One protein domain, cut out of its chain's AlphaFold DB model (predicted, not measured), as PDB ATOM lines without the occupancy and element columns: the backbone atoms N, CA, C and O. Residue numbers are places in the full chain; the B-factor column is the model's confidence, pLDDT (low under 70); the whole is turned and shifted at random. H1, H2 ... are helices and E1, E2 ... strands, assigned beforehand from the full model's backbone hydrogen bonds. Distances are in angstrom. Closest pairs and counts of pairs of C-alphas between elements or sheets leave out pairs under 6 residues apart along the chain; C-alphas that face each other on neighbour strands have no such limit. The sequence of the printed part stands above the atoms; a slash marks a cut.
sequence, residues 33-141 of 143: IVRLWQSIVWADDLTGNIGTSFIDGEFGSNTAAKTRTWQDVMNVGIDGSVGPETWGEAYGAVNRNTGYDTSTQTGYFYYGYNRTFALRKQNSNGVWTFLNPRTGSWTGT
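This is residues 33 to 141 of the 143 residues of an uncharacterized protein of Micromonospora jinlongensis (UniProt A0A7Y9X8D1). A twisted five-strand sheet has H1 packed along one face, and H2 lies beyond H1 at one end of the long axis, with the E1 to E2 loop toward the other end. H3, to one side, leads into the sheet's edge strand E1. The printed part has 109 residues, with named elements in the order H1 H2 H3 E1 E2 E3 E4 E5; the antiparallel sheet is a meander, each strand neighbour to the one before. The class is mixed, helices and strands; the whole is compact, with a radius of gyration of the C-alphas of 13.5 A and spans of 39 by 26 by 22 A.

H1, residues 33 to 44, begins at C-alpha 33 (80.342, 243.245, 186.528) and is 17.0 A long. H2 is residues 61 to 74, 19.8 A; H3 is residues 84 to 91. E1 is residues 94 to 96, E2 105 to 111, 19.0 A, E3 116 to 122, 19.9 A, E4 128 to 131, and E5 138 to 140, ending at C-alpha 140 (80.121, 241.856, 194.310).

H1 is on the sheet at a height of 8.9 A, over E3 and E4. H1 touches H2 with residues 38 to 41 alone; the closest C-alphas, of Val 41 and Lys 66, are 7.1 A apart, at a steep tilt of 53 degrees. H1 and H3 are close but not clearly touching, Ile 40 and Ala 90 having the closest C-alphas at 7.6 A. Hairpin E2 and E3 has N 108 and O 119 at 2.8 A; hairpin E3 and E4 has N 120 and O 129 at 2.8 A. In H1, H2 and H3 every O i to N i+4 pair is within hydrogen-bond range.

The farthest C-alphas, of Ser 61 and Ser 103, are 40.4 A apart. The printed part has no cut; the link from H1 to H2 is long, 16 residues. Mean pLDDT of the printed part is 95.5, and no printed residue is under 70.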
ATOM      1  N   ILE A  33      80.972 244.089 187.550       95.62
ATOM      2  CA  ILE A  33      80.342 243.245 186.528       95.62
ATOM      3  C   ILE A  33      81.274 243.009 185.325       95.62
ATOM      4  O   ILE A  33      81.331 241.902 184.793       95.62
ATOM      5  N   VAL A  34      82.097 244.001 184.958       98.12
ATOM      6  CA  VAL A  34      83.138 243.826 183.932       98.12
ATOM      7  C   VAL A  34      84.227 242.880 184.434       98.12
ATOM      8  O   VAL A  34      84.660 242.003 183.692       98.12
ATOM      9  N   ARG A  35      84.624 242.984 185.710       98.62
ATOM     10  CA  ARG A  35      85.576 242.040 186.322       98.62
ATOM     11  C   ARG A  35      85.031 240.617 186.384       98.62
ATOM     12  O   ARG A  35      85.808 239.685 186.197       98.62
ATOM     13  N   LEU A  36      83.729 240.433 186.612       98.25
ATOM     14  CA  LEU A  36      83.096 239.117 186.521       98.25
ATOM     15  C   LEU A  36      83.263 238.555 185.107       98.25
ATOM     16  O   LEU A  36      83.771 237.447 184.954       98.25
ATOM     17  N   TRP A  37      82.915 239.334 184.079       98.56
ATOM     18  CA  TRP A  37      83.087 238.904 182.690       98.56
ATOM     19  C   TRP A  37      84.549 238.582 182.353       98.56
ATOM     20  O   TRP A  37      84.860 237.540 181.783       98.56
ATOM     21  N   GLN A  38      85.485 239.433 182.768       98.81
ATOM     22  CA  GLN A  38      86.909 239.178 182.564       98.81
ATOM     23  C   GLN A  38      87.406 237.947 183.334       98.81
ATOM     24  O   GLN A  38      88.326 237.283 182.868       98.81
ATOM     25  N   SER A  39      86.795 237.613 184.477       98.81
ATOM     26  CA  SER A  39      87.093 236.385 185.228       98.81
ATOM     27  C   SER A  39      86.612 235.139 184.487       98.81
ATOM     28  O   SER A  39      87.308 234.131 184.512       98.81
ATOM     29  N   ILE A  40      85.476 235.216 183.787       98.62
ATOM     30  CA  ILE A  40      84.969 234.156 182.900       98.62
ATOM     31  C   ILE A  40      85.931 233.939 181.733       98.62
ATOM     32  O   ILE A  40      86.460 232.848 181.558       98.62
ATOM     33  N   VAL A  41      86.267 235.008 181.012       98.62
ATOM     34  CA  VAL A  41      87.224 234.953 179.899       98.62
ATOM     35  C   VAL A  41      88.600 234.460 180.366       98.62
ATOM     36  O   VAL A  41      89.247 233.676 179.673       98.62
ATOM     37  N   TRP A  42      89.050 234.876 181.554       98.69
ATOM     38  CA  TRP A  42      90.241 234.319 182.188       98.69
ATOM     39  C   TRP A  42      90.060 232.843 182.534       98.69
ATOM     40  O   TRP A  42      91.013 232.098 182.385       98.69
ATOM     41  N   ALA A  43      88.902 232.387 182.995       98.69
ATOM     42  CA  ALA A  43      88.699 230.983 183.332       98.69
ATOM     43  C   ALA A  43      88.752 230.078 182.091       98.69
ATOM     44  O   ALA A  43      89.325 228.987 182.129       98.69
ATOM     45  N   ASP A  44      88.204 230.565 180.982       98.50
ATOM     46  CA  ASP A  44      88.189 229.843 179.717       98.50
ATOM     47  C   ASP A  44      89.520 229.895 178.978       98.50
ATOM     48  O   ASP A  44      89.924 228.886 178.415       98.50
ATOM     49  N   ASP A  45      90.225 231.031 178.993       97.81
ATOM     50  CA  ASP A  45      91.558 231.205 178.394       97.81
ATOM     51  C   ASP A  45      91.696 230.652 176.969       97.81
ATOM     52  O   ASP A  45      92.651 229.957 176.622       97.81
ATOM     53  N   LEU A  46      90.728 230.967 176.111       97.50
ATOM     54  CA  LEU A  46      90.637 230.401 174.759       97.50
ATOM     55  C   LEU A  46      91.763 230.868 173.820       97.50
ATOM     56  O   LEU A  46      91.882 230.376 172.701       97.50
ATOM     57  N   THR A  47      92.610 231.799 174.269       94.06
ATOM     58  CA  THR A  47      93.820 232.230 173.552       94.06
ATOM     59  C   THR A  47      95.121 231.743 174.194       94.06
ATOM     60  O   THR A  47      96.192 232.076 173.690       94.06
ATOM     61  N   GLY A  48      95.046 230.981 175.291       94.50
ATOM     62  CA  GLY A  48      96.183 230.359 175.976       94.50
ATOM     63  C   GLY A  48      97.179 231.333 176.616       94.50
ATOM     64  O   GLY A  48      98.331 230.968 176.841       94.50
ATOM     65  N   ASN A  49      96.789 232.586 176.847       94.06
ATOM     66  CA  ASN A  49      97.695 233.636 177.319       94.06
ATOM     67  C   ASN A  49      97.004 234.736 178.139       94.06
ATOM     68  O   ASN A  49      97.455 235.884 178.151       94.06
ATOM     69  N   ILE A  50      95.913 234.409 178.834       97.19
ATOM     70  CA  ILE A  50      95.191 235.364 179.679       97.19
ATOM     71  C   ILE A  50      95.658 235.239 181.135       97.19
ATOM     72  O   ILE A  50      95.310 234.303 181.847       97.19
ATOM     73  N   GLY A  51      96.441 236.216 181.598       97.69
ATOM     74  CA  GLY A  51      96.831 236.355 183.006       97.69
ATOM     75  C   GLY A  51      95.789 237.102 183.844       97.69
ATOM     76  O   GLY A  51      94.903 237.765 183.311       97.69
ATOM     77  N   THR A  52      95.910 237.060 185.174       98.12
ATOM     78  CA  THR A  52      94.964 237.737 186.085       98.12
ATOM     79  C   THR A  52      94.989 239.268 185.975       98.12
ATOM     80  O   THR A  52      94.017 239.927 186.337       98.12
ATOM     81  N   SER A  53      96.057 239.855 185.422       97.88
ATOM     82  CA  SER A  53      96.145 241.291 185.122       97.88
ATOM     83  C   SER A  53      95.104 241.768 184.103       97.88
ATOM     84  O   SER A  53      94.767 242.950 184.122       97.88
ATOM     85  N   PHE A  54      94.553 240.862 183.282       98.25
ATOM     86  CA  PHE A  54      93.441 241.128 182.361       98.25
ATOM     87  C   PHE A  54      92.156 241.573 183.078       98.25
ATOM     88  O   PHE A  54      91.311 242.228 182.482       98.25
ATOM     89  N   ILE A  55      91.998 241.226 184.358       98.62
ATOM     90  CA  ILE A  55      90.807 241.535 185.153       98.62
ATOM     91  C   ILE A  55      90.965 242.936 185.758       98.62
ATOM     92  O   ILE A  55      91.202 243.109 186.956       98.62
ATOM     93  N   ASP A  56      90.962 243.967 184.923       98.19
ATOM     94  CA  ASP A  56      91.091 245.378 185.323       98.19
ATOM     95  C   ASP A  56      89.751 246.045 185.643       98.19
ATOM     96  O   ASP A  56      89.704 246.998 186.424       98.19
ATOM     97  N   GLY A  57      88.649 245.460 185.183       97.69
ATOM     98  CA  GLY A  57      87.316 246.019 185.303       97.69
ATOM     99  C   GLY A  57      87.044 247.123 184.300       97.69
ATOM    100  O   GLY A  57      86.200 247.960 184.596       97.69
ATOM    101  N   GLU A  58      87.732 247.133 183.155       98.00
ATOM    102  CA  GLU A  58      87.477 248.021 182.025       98.00
ATOM    103  C   GLU A  58      87.121 247.233 180.755       98.00
ATOM    104  O   GLU A  58      87.827 246.335 180.285       98.00
ATOM    105  N   PHE A  59      86.003 247.597 180.132       98.25
ATOM    106  CA  PHE A  59      85.561 247.008 178.876       98.25
ATOM    107  C   PHE A  59      86.210 247.738 177.689       98.25
ATOM    108  O   PHE A  59      85.569 248.459 176.920       98.25
ATOM    109  N   GLY A  60      87.533 247.593 177.583       97.94
ATOM    110  CA  GLY A  60      88.346 248.132 176.495       97.94
ATOM    111  C   GLY A  60      88.365 247.250 175.241       97.94
ATOM    112  O   GLY A  60      87.692 246.222 175.150       97.94
ATOM    113  N   SER A  61      89.188 247.636 174.263       98.00
ATOM    114  CA  SER A  61      89.369 246.893 173.004       98.00
ATOM    115  C   SER A  61      89.875 245.467 173.215       98.00
ATOM    116  O   SER A  61      89.423 244.554 172.527       98.00
ATOM    117  N   ASN A  62      90.767 245.264 174.190       97.69
ATOM    118  CA  ASN A  62      91.277 243.941 174.538       97.69
ATOM    119  C   ASN A  62      90.155 243.035 175.073       97.69
ATOM    120  O   ASN A  62      89.986 241.920 174.586       97.69
ATOM    121  N   THR A  63      89.335 243.540 176.003       98.50
ATOM    122  CA  THR A  63      88.171 242.811 176.527       98.50
ATOM    123  C   THR A  63      87.210 242.446 175.397       98.50
ATOM    124  O   THR A  63      86.892 241.273 175.238       98.50
ATOM    125  N   ALA A  64      86.842 243.399 174.534       98.56
ATOM    126  CA  ALA A  64      85.953 243.147 173.397       98.56
ATOM    127  C   ALA A  64      86.514 242.117 172.394       98.56
ATOM    128  O   ALA A  64      85.773 241.294 171.858       98.56
ATOM    129  N   ALA A  65      87.826 242.128 172.136       98.44
ATOM    130  CA  ALA A  65      88.469 241.154 171.255       98.44
ATOM    131  C   ALA A  65      88.435 239.730 171.834       98.44
ATOM    132  O   ALA A  65      88.132 238.779 171.110       98.44
ATOM    133  N   LYS A  66      88.693 239.572 173.140       98.50
ATOM    134  CA  LYS A  66      88.578 238.269 173.809       98.50
ATOM    135  C   LYS A  66      87.127 237.811 173.928       98.50
ATOM    136  O   LYS A  66      86.873 236.626 173.749       98.50
ATOM    137  N   THR A  67      86.182 238.734 174.118       98.56
ATOM    138  CA  THR A  67      84.745 238.443 174.040       98.56
ATOM    139  C   THR A  67      84.375 237.863 172.678       98.56
ATOM    140  O   THR A  67      83.734 236.825 172.645       98.56
ATOM    141  N   ARG A  68      84.849 238.437 171.560       98.75
ATOM    142  CA  ARG A  68      84.612 237.857 170.221       98.75
ATOM    143  C   ARG A  68      85.165 236.442 170.082       98.75
ATOM    144  O   ARG A  68      84.496 235.580 169.536       98.75
ATOM    145  N   THR A  69      86.367 236.194 170.603       98.44
ATOM    146  CA  THR A  69      86.952 234.839 170.585       98.44
ATOM    147  C   THR A  69      86.097 233.859 171.385       98.44
ATOM    148  O   THR A  69      85.853 232.740 170.951       98.44
ATOM    149  N   TRP A  70      85.623 234.289 172.552       98.44
ATOM    150  CA  TRP A  70      84.735 233.495 173.387       98.44
ATOM    151  C   TRP A  70      83.408 233.204 172.685       98.44
ATOM    152  O   TRP A  70      82.991 232.055 172.614       98.44
ATOM    153  N   GLN A  71      82.785 234.224 172.101       98.62
ATOM    154  CA  GLN A  71      81.524 234.116 171.369       98.62
ATOM    155  C   GLN A  71      81.618 233.161 170.174       98.62
ATOM    156  O   GLN A  71      80.724 232.341 169.988       98.62
ATOM    157  N   ASP A  72      82.720 233.216 169.421       98.31
ATOM    158  CA  ASP A  72      83.002 232.301 168.308       98.31
ATOM    159  C   ASP A  72      83.056 230.837 168.777       98.31
ATOM    160  O   ASP A  72      82.356 229.980 168.242       98.31
ATOM    161  N   VAL A  73      83.801 230.558 169.854       97.25
ATOM    162  CA  VAL A  73      83.910 229.202 170.425       97.25
ATOM    163  C   VAL A  73      82.581 228.706 170.994       97.25
ATOM    164  O   VAL A  73      82.250 227.530 170.844       97.25
ATOM    165  N   MET A  74      81.811 229.581 171.643       94.81
ATOM    166  CA  MET A  74      80.514 229.220 172.220       94.81
ATOM    167  C   MET A  74      79.370 229.222 171.195       94.81
ATOM    168  O   MET A  74      78.261 228.792 171.520       94.81
ATOM    169  N   ASN A  75      79.623 229.667 169.961       95.50
ATOM    170  CA  ASN A  75      78.628 229.805 168.902       95.50
ATOM    171  C   ASN A  75      77.424 230.677 169.320       95.50
ATOM    172  O   ASN A  75      76.266 230.292 169.148       95.50
ATOM    173  N   VAL A  76      77.713 231.852 169.884       93.12
ATOM    174  CA  VAL A  76      76.740 232.922 170.181       93.12
ATOM    175  C   VAL A  76      77.209 234.207 169.499       93.12
ATOM    176  O   VAL A  76      78.407 234.361 169.289       93.12
ATOM    177  N   GLY A  77      76.303 235.108 169.101       92.31
ATOM    178  CA  GLY A  77      76.608 236.234 168.199       92.31
ATOM    179  C   GLY A  77      77.968 236.918 168.443       92.31
ATOM    180  O   GLY A  77      78.256 237.346 169.552       92.31
ATOM    181  N   ILE A  78      78.814 237.022 167.409       97.31
ATOM    182  CA  ILE A  78      80.235 237.426 167.519       97.31
ATOM    183  C   ILE A  78      80.396 238.951 167.384       97.31
ATOM    184  O   ILE A  78      81.070 239.466 166.490       97.31
ATOM    185  N   ASP A  79      79.739 239.712 168.255       97.31
ATOM    186  CA  ASP A  79      79.729 241.182 168.214       97.31
ATOM    187  C   ASP A  79      80.772 241.838 169.146       97.31
ATOM    188  O   ASP A  79      81.113 243.017 169.008       97.31
ATOM    189  N   GLY A  80      81.360 241.072 170.067       97.88
ATOM    190  CA  GLY A  80      82.285 241.540 171.101       97.88
ATOM    191  C   GLY A  80      81.633 242.303 172.245       97.88
ATOM    192  O   GLY A  80      82.347 242.941 173.022       97.88
ATOM    193  N   SER A  81      80.308 242.245 172.345       98.38
ATOM    194  CA  SER A  81      79.520 242.758 173.459       98.38
ATOM    195  C   SER A  81      79.024 241.604 174.329       98.38
ATOM    196  O   SER A  81      78.872 240.473 173.888       98.38
ATOM    197  N   VAL A  82      78.745 241.874 175.597       98.19
ATOM    198  CA  VAL A  82      78.195 240.873 176.515       98.19
ATOM    199  C   VAL A  82      76.748 241.241 176.771       98.19
ATOM    200  O   VAL A  82      76.460 242.063 177.639       98.19
ATOM    201  N   GLY A  83      75.862 240.710 175.932       96.00
ATOM    202  CA  GLY A  83      74.415 240.880 176.039       96.00
ATOM    203  C   GLY A  83      73.722 239.659 176.655       96.00
ATOM    204  O   GLY A  83      74.399 238.737 177.116       96.00
ATOM    205  N   PRO A  84      72.376 239.630 176.641       93.69
ATOM    206  CA  PRO A  84      71.580 238.556 177.237       93.69
ATOM    207  C   PRO A  84      71.973 237.143 176.791       93.69
ATOM    208  O   PRO A  84      72.058 236.248 177.629       93.69
ATOM    209  N   GLU A  85      72.255 236.946 175.499       94.06
ATOM    210  CA  GLU A  85      72.668 235.645 174.955       94.06
ATOM    211  C   GLU A  85      74.051 235.230 175.468       94.06
ATOM    212  O   GLU A  85      74.206 234.133 175.997       94.06
ATOM    213  N   THR A  86      75.037 236.132 175.397       96.81
ATOM    214  CA  THR A  86      76.397 235.888 175.903       96.81
ATOM    215  C   THR A  86      76.386 235.564 177.402       96.81
ATOM    216  O   THR A  86      77.064 234.640 177.848       96.81
ATOM    217  N   TRP A  87      75.595 236.297 178.192       96.94
ATOM    218  CA  TRP A  87      75.455 236.042 179.625       96.94
ATOM    219  C   TRP A  87      74.754 234.721 179.935       96.94
ATOM    220  O   TRP A  87      75.205 233.991 180.818       96.94
ATOM    221  N   GLY A  88      73.657 234.426 179.234       94.12
ATOM    222  CA  GLY A  88      72.920 233.176 179.395       94.12
ATOM    223  C   GLY A  88      73.794 231.967 179.072       94.12
ATOM    224  O   GLY A  88      73.822 231.006 179.836       94.12
ATOM    225  N   GLU A  89      74.580 232.062 178.002       95.06
ATOM    226  CA  GLU A  89      75.532 231.028 177.618       95.06
ATOM    227  C   GLU A  89      76.615 230.824 178.685       95.06
ATOM    228  O   GLU A  89      76.860 229.698 179.115       95.06
ATOM    229  N   ALA A  90      77.210 231.905 179.202       96.19
ATOM    230  CA  ALA A  90      78.207 231.792 180.261       96.19
ATOM    231  C   ALA A  90      77.623 231.178 181.544       96.19
ATOM    232  O   ALA A  90      78.281 230.375 182.204       96.19
ATOM    233  N   TYR A  91      76.376 231.509 181.892       95.25
ATOM    234  CA  TYR A  91      75.705 230.927 183.053       95.25
ATOM    235  C   TYR A  91      75.580 229.397 182.968       95.25
ATOM    236  O   TYR A  91      75.618 228.735 184.003       95.25
ATOM    237  N   GLY A  92      75.522 228.816 181.765       93.75
ATOM    238  CA  GLY A  92      75.484 227.362 181.569       93.75
ATOM    239  C   GLY A  92      76.687 226.609 182.160       93.75
ATOM    240  O   GLY A  92      76.573 225.427 182.473       93.75
ATOM    241  N   ALA A  93      77.817 227.289 182.378       95.12
ATOM    242  CA  ALA A  93      79.004 226.726 183.026       95.12
ATOM    243  C   ALA A  93      79.013 226.892 184.563       95.12
ATOM    244  O   ALA A  93      79.954 226.456 185.237       95.12
ATOM    245  N   VAL A  94      77.989 227.525 185.143       95.00
ATOM    246  CA  VAL A  94      77.860 227.724 186.589       95.00
ATOM    247  C   VAL A  94      77.193 226.506 187.218       95.00
ATOM    248  O   VAL A  94      76.022 226.232 186.982       95.00
ATOM    249  N   ASN A  95      77.913 225.803 188.091       93.06
ATOM    250  CA  ASN A  95      77.383 224.645 188.811       93.06
ATOM    251  C   ASN A  95      77.434 224.863 190.321       93.06
ATOM    252  O   ASN A  95      78.386 225.437 190.858       93.06
ATOM    253  N   ARG A  96      76.397 224.394 191.024       92.25
ATOM    254  CA  ARG A  96      76.323 224.492 192.485       92.25
ATOM    255  C   ARG A  96      77.471 223.716 193.126       92.25
ATOM    256  O   ARG A  96      77.748 222.579 192.753       92.25
ATOM    257  N   ASN A  97      78.095 224.318 194.131       89.06
ATOM    258  CA  ASN A  97      79.135 223.684 194.924       89.06
ATOM    259  C   ASN A  97      78.924 223.990 196.408       89.06
ATOM    260  O   ASN A  97      79.086 225.125 196.855       89.06
ATOM    261  N   THR A  98      78.609 222.953 197.180       85.25
ATOM    262  CA  THR A  98      78.289 223.081 198.607       85.25
ATOM    263  C   THR A  98      79.502 223.419 199.477       85.25
ATOM    264  O   THR A  98      79.327 223.834 200.617       85.25
ATOM    265  N   GLY A  99      80.732 223.297 198.965       82.88
ATOM    266  CA  GLY A  99      81.961 223.628 199.693       82.88
ATOM    267  C   GLY A  99      82.123 225.121 200.003       82.88
ATOM    268  O   GLY A  99      82.915 225.481 200.870       82.88
ATOM    269  N   TYR A 100      81.355 225.985 199.332       82.75
ATOM    270  CA  TYR A 100      81.320 227.427 199.591       82.75
ATOM    271  C   TYR A 100      80.008 227.910 200.211       82.75
ATOM    272  O   TYR A 100      79.871 229.127 200.387       82.75
ATOM    273  N   ASP A 101      79.085 227.004 200.549       91.81
ATOM    274  CA  ASP A 101      77.843 227.354 201.238       91.81
ATOM    275  C   ASP A 101      78.166 227.980 202.609       91.81
ATOM    276  O   ASP A 101      79.084 227.574 203.326       91.81
ATOM    277  N   THR A 102      77.397 228.996 202.978       89.81
ATOM    278  CA  THR A 102      77.355 229.564 204.328       89.81
ATOM    279  C   THR A 102      75.901 229.592 204.795       89.81
ATOM    280  O   THR A 102      74.985 229.280 204.036       89.81
ATOM    281  N   SER A 103      75.644 230.014 206.036       93.88
ATOM    282  CA  SER A 103      74.266 230.184 206.520       93.88
ATOM    283  C   SER A 103      73.454 231.210 205.714       93.88
ATOM    284  O   SER A 103      72.226 231.176 205.740       93.88
ATOM    285  N   THR A 104      74.112 232.117 204.984       94.25
ATOM    286  CA  THR A 104      73.462 233.219 204.258       94.25
ATOM    287  C   THR A 104      73.737 233.224 202.757       94.25
ATOM    288  O   THR A 104      73.159 234.045 202.040       94.25
ATOM    289  N   GLN A 105      74.600 232.337 202.258       93.94
ATOM    290  CA  GLN A 105      75.020 232.302 200.859       93.94
ATOM    291  C   GLN A 105      75.076 230.866 200.344       93.94
ATOM    292  O   GLN A 105      75.578 229.976 201.022       93.94
ATOM    293  N   THR A 106      74.617 230.665 199.115       94.81
ATOM    294  CA  THR A 106      74.796 229.409 198.379       94.81
ATOM    295  C   THR A 106      76.031 229.522 197.486       94.81
ATOM    296  O   THR A 106      76.193 230.521 196.785       94.81
ATOM    297  N   GLY A 107      76.905 228.523 197.519       94.56
ATOM    298  CA  GLY A 107      78.148 228.418 196.769       94.56
ATOM    299  C   GLY A 107      77.977 227.776 195.393       94.56
ATOM    300  O   GLY A 107      77.174 226.865 195.181       94.56
ATOM    301  N   TYR A 108      78.763 228.265 194.442       95.56
ATOM    302  CA  TYR A 108      78.822 227.801 193.063       95.56
ATOM    303  C   TYR A 108      80.266 227.880 192.564       95.56
ATOM    304  O   TYR A 108      81.117 228.553 193.148       95.56
ATOM    305  N   PHE A 109      80.530 227.233 191.441       95.94
ATOM    306  CA  PHE A 109      81.739 227.426 190.659       95.94
ATOM    307  C   PHE A 109      81.364 227.751 189.222       95.94
ATOM    308  O   PHE A 109      80.422 227.174 188.683       95.94
ATOM    309  N   TYR A 110      82.132 228.643 188.608       96.88
ATOM    310  CA  TYR A 110      82.215 228.721 187.159       96.88
ATOM    311  C   TYR A 110      83.252 227.704 186.680       96.88
ATOM    312  O   TYR A 110      84.407 227.762 187.118       96.88
ATOM    313  N   TYR A 111      82.845 226.785 185.809       95.94
ATOM    314  CA  TYR A 111      83.713 225.763 185.233       95.94
ATOM    315  C   TYR A 111      84.140 226.159 183.822       95.94
ATOM    316  O   TYR A 111      83.501 225.772 182.847       95.94
ATOM    317  N   GLY A 112      85.216 226.941 183.730       96.31
ATOM    318  CA  GLY A 112      85.788 227.307 182.443       96.31
ATOM    319  C   GLY A 112      86.624 226.185 181.833       96.31
ATOM    320  O   GLY A 112      86.972 225.209 182.502       96.31
ATOM    321  N   TYR A 113      86.992 226.345 180.563       95.56
ATOM    322  CA  TYR A 113      87.781 225.343 179.829       95.56
ATOM    323  C   TYR A 113      89.148 225.040 180.452       95.56
ATOM    324  O   TYR A 113      89.622 223.908 180.363       95.56
ATOM    325  N   ASN A 114      89.798 226.036 181.058       97.25
ATOM    326  CA  ASN A 114      91.154 225.890 181.590       97.25
ATOM    327  C   ASN A 114      91.217 226.035 183.112       97.25
ATOM    328  O   ASN A 114      92.144 225.525 183.745       97.25
ATOM    329  N   ARG A 115      90.284 226.776 183.714       97.56
ATOM    330  CA  ARG A 115      90.305 227.129 185.134       97.56
ATOM    331  C   ARG A 115      88.891 227.231 185.690       97.56
ATOM    332  O   ARG A 115      87.916 227.395 184.965       97.56
ATOM    333  N   THR A 116      88.797 227.198 187.012       96.56
ATOM    334  CA  THR A 116      87.543 227.384 187.747       96.56
ATOM    335  C   THR A 116      87.677 228.527 188.741       96.56
ATOM    336  O   THR A 116      88.747 228.697 189.330       96.56
ATOM    337  N   PHE A 117      86.603 229.271 188.999       97.00
ATOM    338  CA  PHE A 117      86.578 230.245 190.095       97.00
ATOM    339  C   PHE A 117      85.256 230.220 190.856       97.00
ATOM    340  O   PHE A 117      84.200 229.897 190.305       97.00
ATOM    341  N   ALA A 118      85.339 230.517 192.154       96.81
ATOM    342  CA  ALA A 118      84.214 230.412 193.071       96.81
ATOM    343  C   ALA A 118      83.235 231.576 192.909       96.81
ATOM    344  O   ALA A 118      83.618 232.734 192.730       96.81
ATOM    345  N   LEU A 119      81.962 231.244 193.041       96.06
ATOM    346  CA  LEU A 119      80.816 232.131 193.002       96.06
ATOM    347  C   LEU A 119      79.982 231.897 194.259       96.06
ATOM    348  O   LEU A 119      79.952 230.800 194.817       96.06
ATOM    349  N   ARG A 120      79.270 232.925 194.701       94.12
ATOM    350  CA  ARG A 120      78.281 232.827 195.771       94.12
ATOM    351  C   ARG A 120      77.054 233.642 195.409       94.12
ATOM    352  O   ARG A 120      77.168 234.700 194.798       94.12
ATOM    353  N   LYS A 121      75.888 233.165 195.829       93.06
ATOM    354  CA  LYS A 121      74.613 233.872 195.723       93.06
ATOM    355  C   LYS A 121      74.052 234.093 197.117       93.06
ATOM    356  O   LYS A 121      73.877 233.136 197.867       93.06
ATOM    357  N   GLN A 122      73.785 235.339 197.479       92.25
ATOM    358  CA  GLN A 122      73.187 235.678 198.763       92.25
ATOM    359  C   GLN A 122      71.727 235.208 198.806       92.25
ATOM    360  O   GLN A 122      70.928 235.537 197.932       92.25
ATOM    361  N   ASN A 123      71.368 234.442 199.838       90.44
ATOM    362  CA  ASN A 123      70.067 233.773 199.921       90.44
ATOM    363  C   ASN A 123      68.908 234.767 200.117       90.44
ATOM    364  O   ASN A 123      67.788 234.489 199.706       90.44
ATOM    365  N   SER A 124      69.172 235.929 200.727       91.69
ATOM    366  CA  SER A 124      68.141 236.914 201.080       91.69
ATOM    367  C   SER A 124      67.676 237.791 199.916       91.69
ATOM    368  O   SER A 124      66.542 238.250 199.923       91.69
ATOM    369  N   ASN A 125      68.550 238.081 198.951       85.50
ATOM    370  CA  ASN A 125      68.282 239.040 197.868       85.50
ATOM    371  C   ASN A 125      68.763 238.556 196.489       85.50
ATOM    372  O   ASN A 125      68.606 239.265 195.504       85.50
ATOM    373  N   GLY A 126      69.373 237.371 196.409       87.69
ATOM    374  CA  GLY A 126      69.849 236.786 195.162       87.69
ATOM    375  C   GLY A 126      71.097 237.440 194.565       87.69
ATOM    376  O   GLY A 126      71.476 237.054 193.461       87.69
ATOM    377  N   VAL A 127      71.742 238.382 195.264       88.50
ATOM    378  CA  VAL A 127      72.938 239.079 194.768       88.50
ATOM    379  C   VAL A 127      74.105 238.109 194.635       88.50
ATOM    380  O   VAL A 127      74.391 237.329 195.547       88.50
ATOM    381  N   TRP A 128      74.798 238.187 193.503       92.88
ATOM    382  CA  TRP A 128      75.974 237.379 193.226       92.88
ATOM    383  C   TRP A 128      77.261 238.064 193.693       92.88
ATOM    384  O   TRP A 128      77.429 239.283 193.623       92.88
ATOM    385  N   THR A 129      78.200 237.246 194.151       94.31
ATOM    386  CA  THR A 129      79.591 237.618 194.382       94.31
ATOM    387  C   THR A 129      80.497 236.552 193.777       94.31
ATOM    388  O   THR A 129      80.095 235.404 193.582       94.31
ATOM    389  N   PHE A 130      81.730 236.926 193.464       96.25
ATOM    390  CA  PHE A 130      82.729 236.021 192.911       96.25
ATOM    391  C   PHE A 130      84.065 236.201 193.618       96.25
ATOM    392  O   PHE A 130      84.405 237.302 194.059       96.25
ATOM    393  N   LEU A 131      84.831 235.120 193.733       97.12
ATOM    394  CA  LEU A 131      86.210 235.181 194.186       97.12
ATOM    395  C   LEU A 131      87.056 235.717 193.032       97.12
ATOM    396  O   LEU A 131      87.333 234.995 192.078       97.12
ATOM    397  N   ASN A 132      87.424 236.994 193.100       98.12
ATOM    398  CA  ASN A 132      88.128 237.672 192.020       98.12
ATOM    399  C   ASN A 132      89.531 237.060 191.831       98.12
ATOM    400  O   ASN A 132      90.367 237.207 192.726       98.12
ATOM    401  N   PRO A 133      89.831 236.430 190.677       98.31
ATOM    402  CA  PRO A 133      91.111 235.757 190.451       98.31
ATOM    403  C   PRO A 133      92.328 236.684 190.516       98.31
ATOM    404  O   PRO A 133      93.437 236.229 190.780       98.31
ATOM    405  N   ARG A 134      92.144 237.989 190.281       98.00
ATOM    406  CA  ARG A 134      93.220 238.981 190.381       98.00
ATOM    407  C   ARG A 134      93.561 239.349 191.812       98.00
ATOM    408  O   ARG A 134      94.731 239.563 192.106       98.00
ATOM    409  N   THR A 135      92.561 239.480 192.677       97.94
ATOM    410  CA  THR A 135      92.761 240.011 194.034       97.94
ATOM    411  C   THR A 135      92.690 238.946 195.120       97.94
ATOM    412  O   THR A 135      93.139 239.200 196.230       97.94
ATOM    413  N   GLY A 136      92.125 237.771 194.830       96.94
ATOM    414  CA  GLY A 136      91.856 236.731 195.823       96.94
ATOM    415  C   GLY A 136      90.711 237.068 196.785       96.94
ATOM    416  O   GLY A 136      90.521 236.361 197.770       96.94
ATOM    417  N   SER A 137      89.939 238.126 196.512       96.62
ATOM    418  CA  SER A 137      88.881 238.625 197.399       96.62
ATOM    419  C   SER A 137      87.489 238.441 196.802       96.62
ATOM    420  O   SER A 137      87.276 238.623 195.599       96.62
ATOM    421  N   TRP A 138      86.512 238.146 197.662       95.25
ATOM    422  CA  TRP A 138      85.099 238.152 197.286       95.25
ATOM    423  C   TRP A 138      84.673 239.553 196.845       95.25
ATOM    424  O   TRP A 138      84.788 240.517 197.597       95.25
ATOM    425  N   THR A 139      84.187 239.654 195.613       95.88
ATOM    426  CA  THR A 139      83.783 240.901 194.960       95.88
ATOM    427  C   THR A 139      82.320 240.781 194.538       95.88
ATOM    428  O   THR A 139      81.911 239.743 194.022       95.88
ATOM    429  N   GLY A 140      81.511 241.814 194.785       91.81
ATOM    430  CA  GLY A 140      80.121 241.856 194.310       91.81
ATOM    431  C   GLY A 140      80.025 242.058 192.802       91.81
ATOM    432  O   GLY A 140      81.013 242.378 192.158       91.81
ATOM    433  N   THR A 141      78.836 241.914 192.228       85.69
ATOM    434  CA  THR A 141      78.598 242.117 190.785       85.69
ATOM    435  C   THR A 141      78.027 243.498 190.449       85.69
ATOM    436  O   THR A 141      77.387 243.674 189.416       85.69
TER     437      THR A 141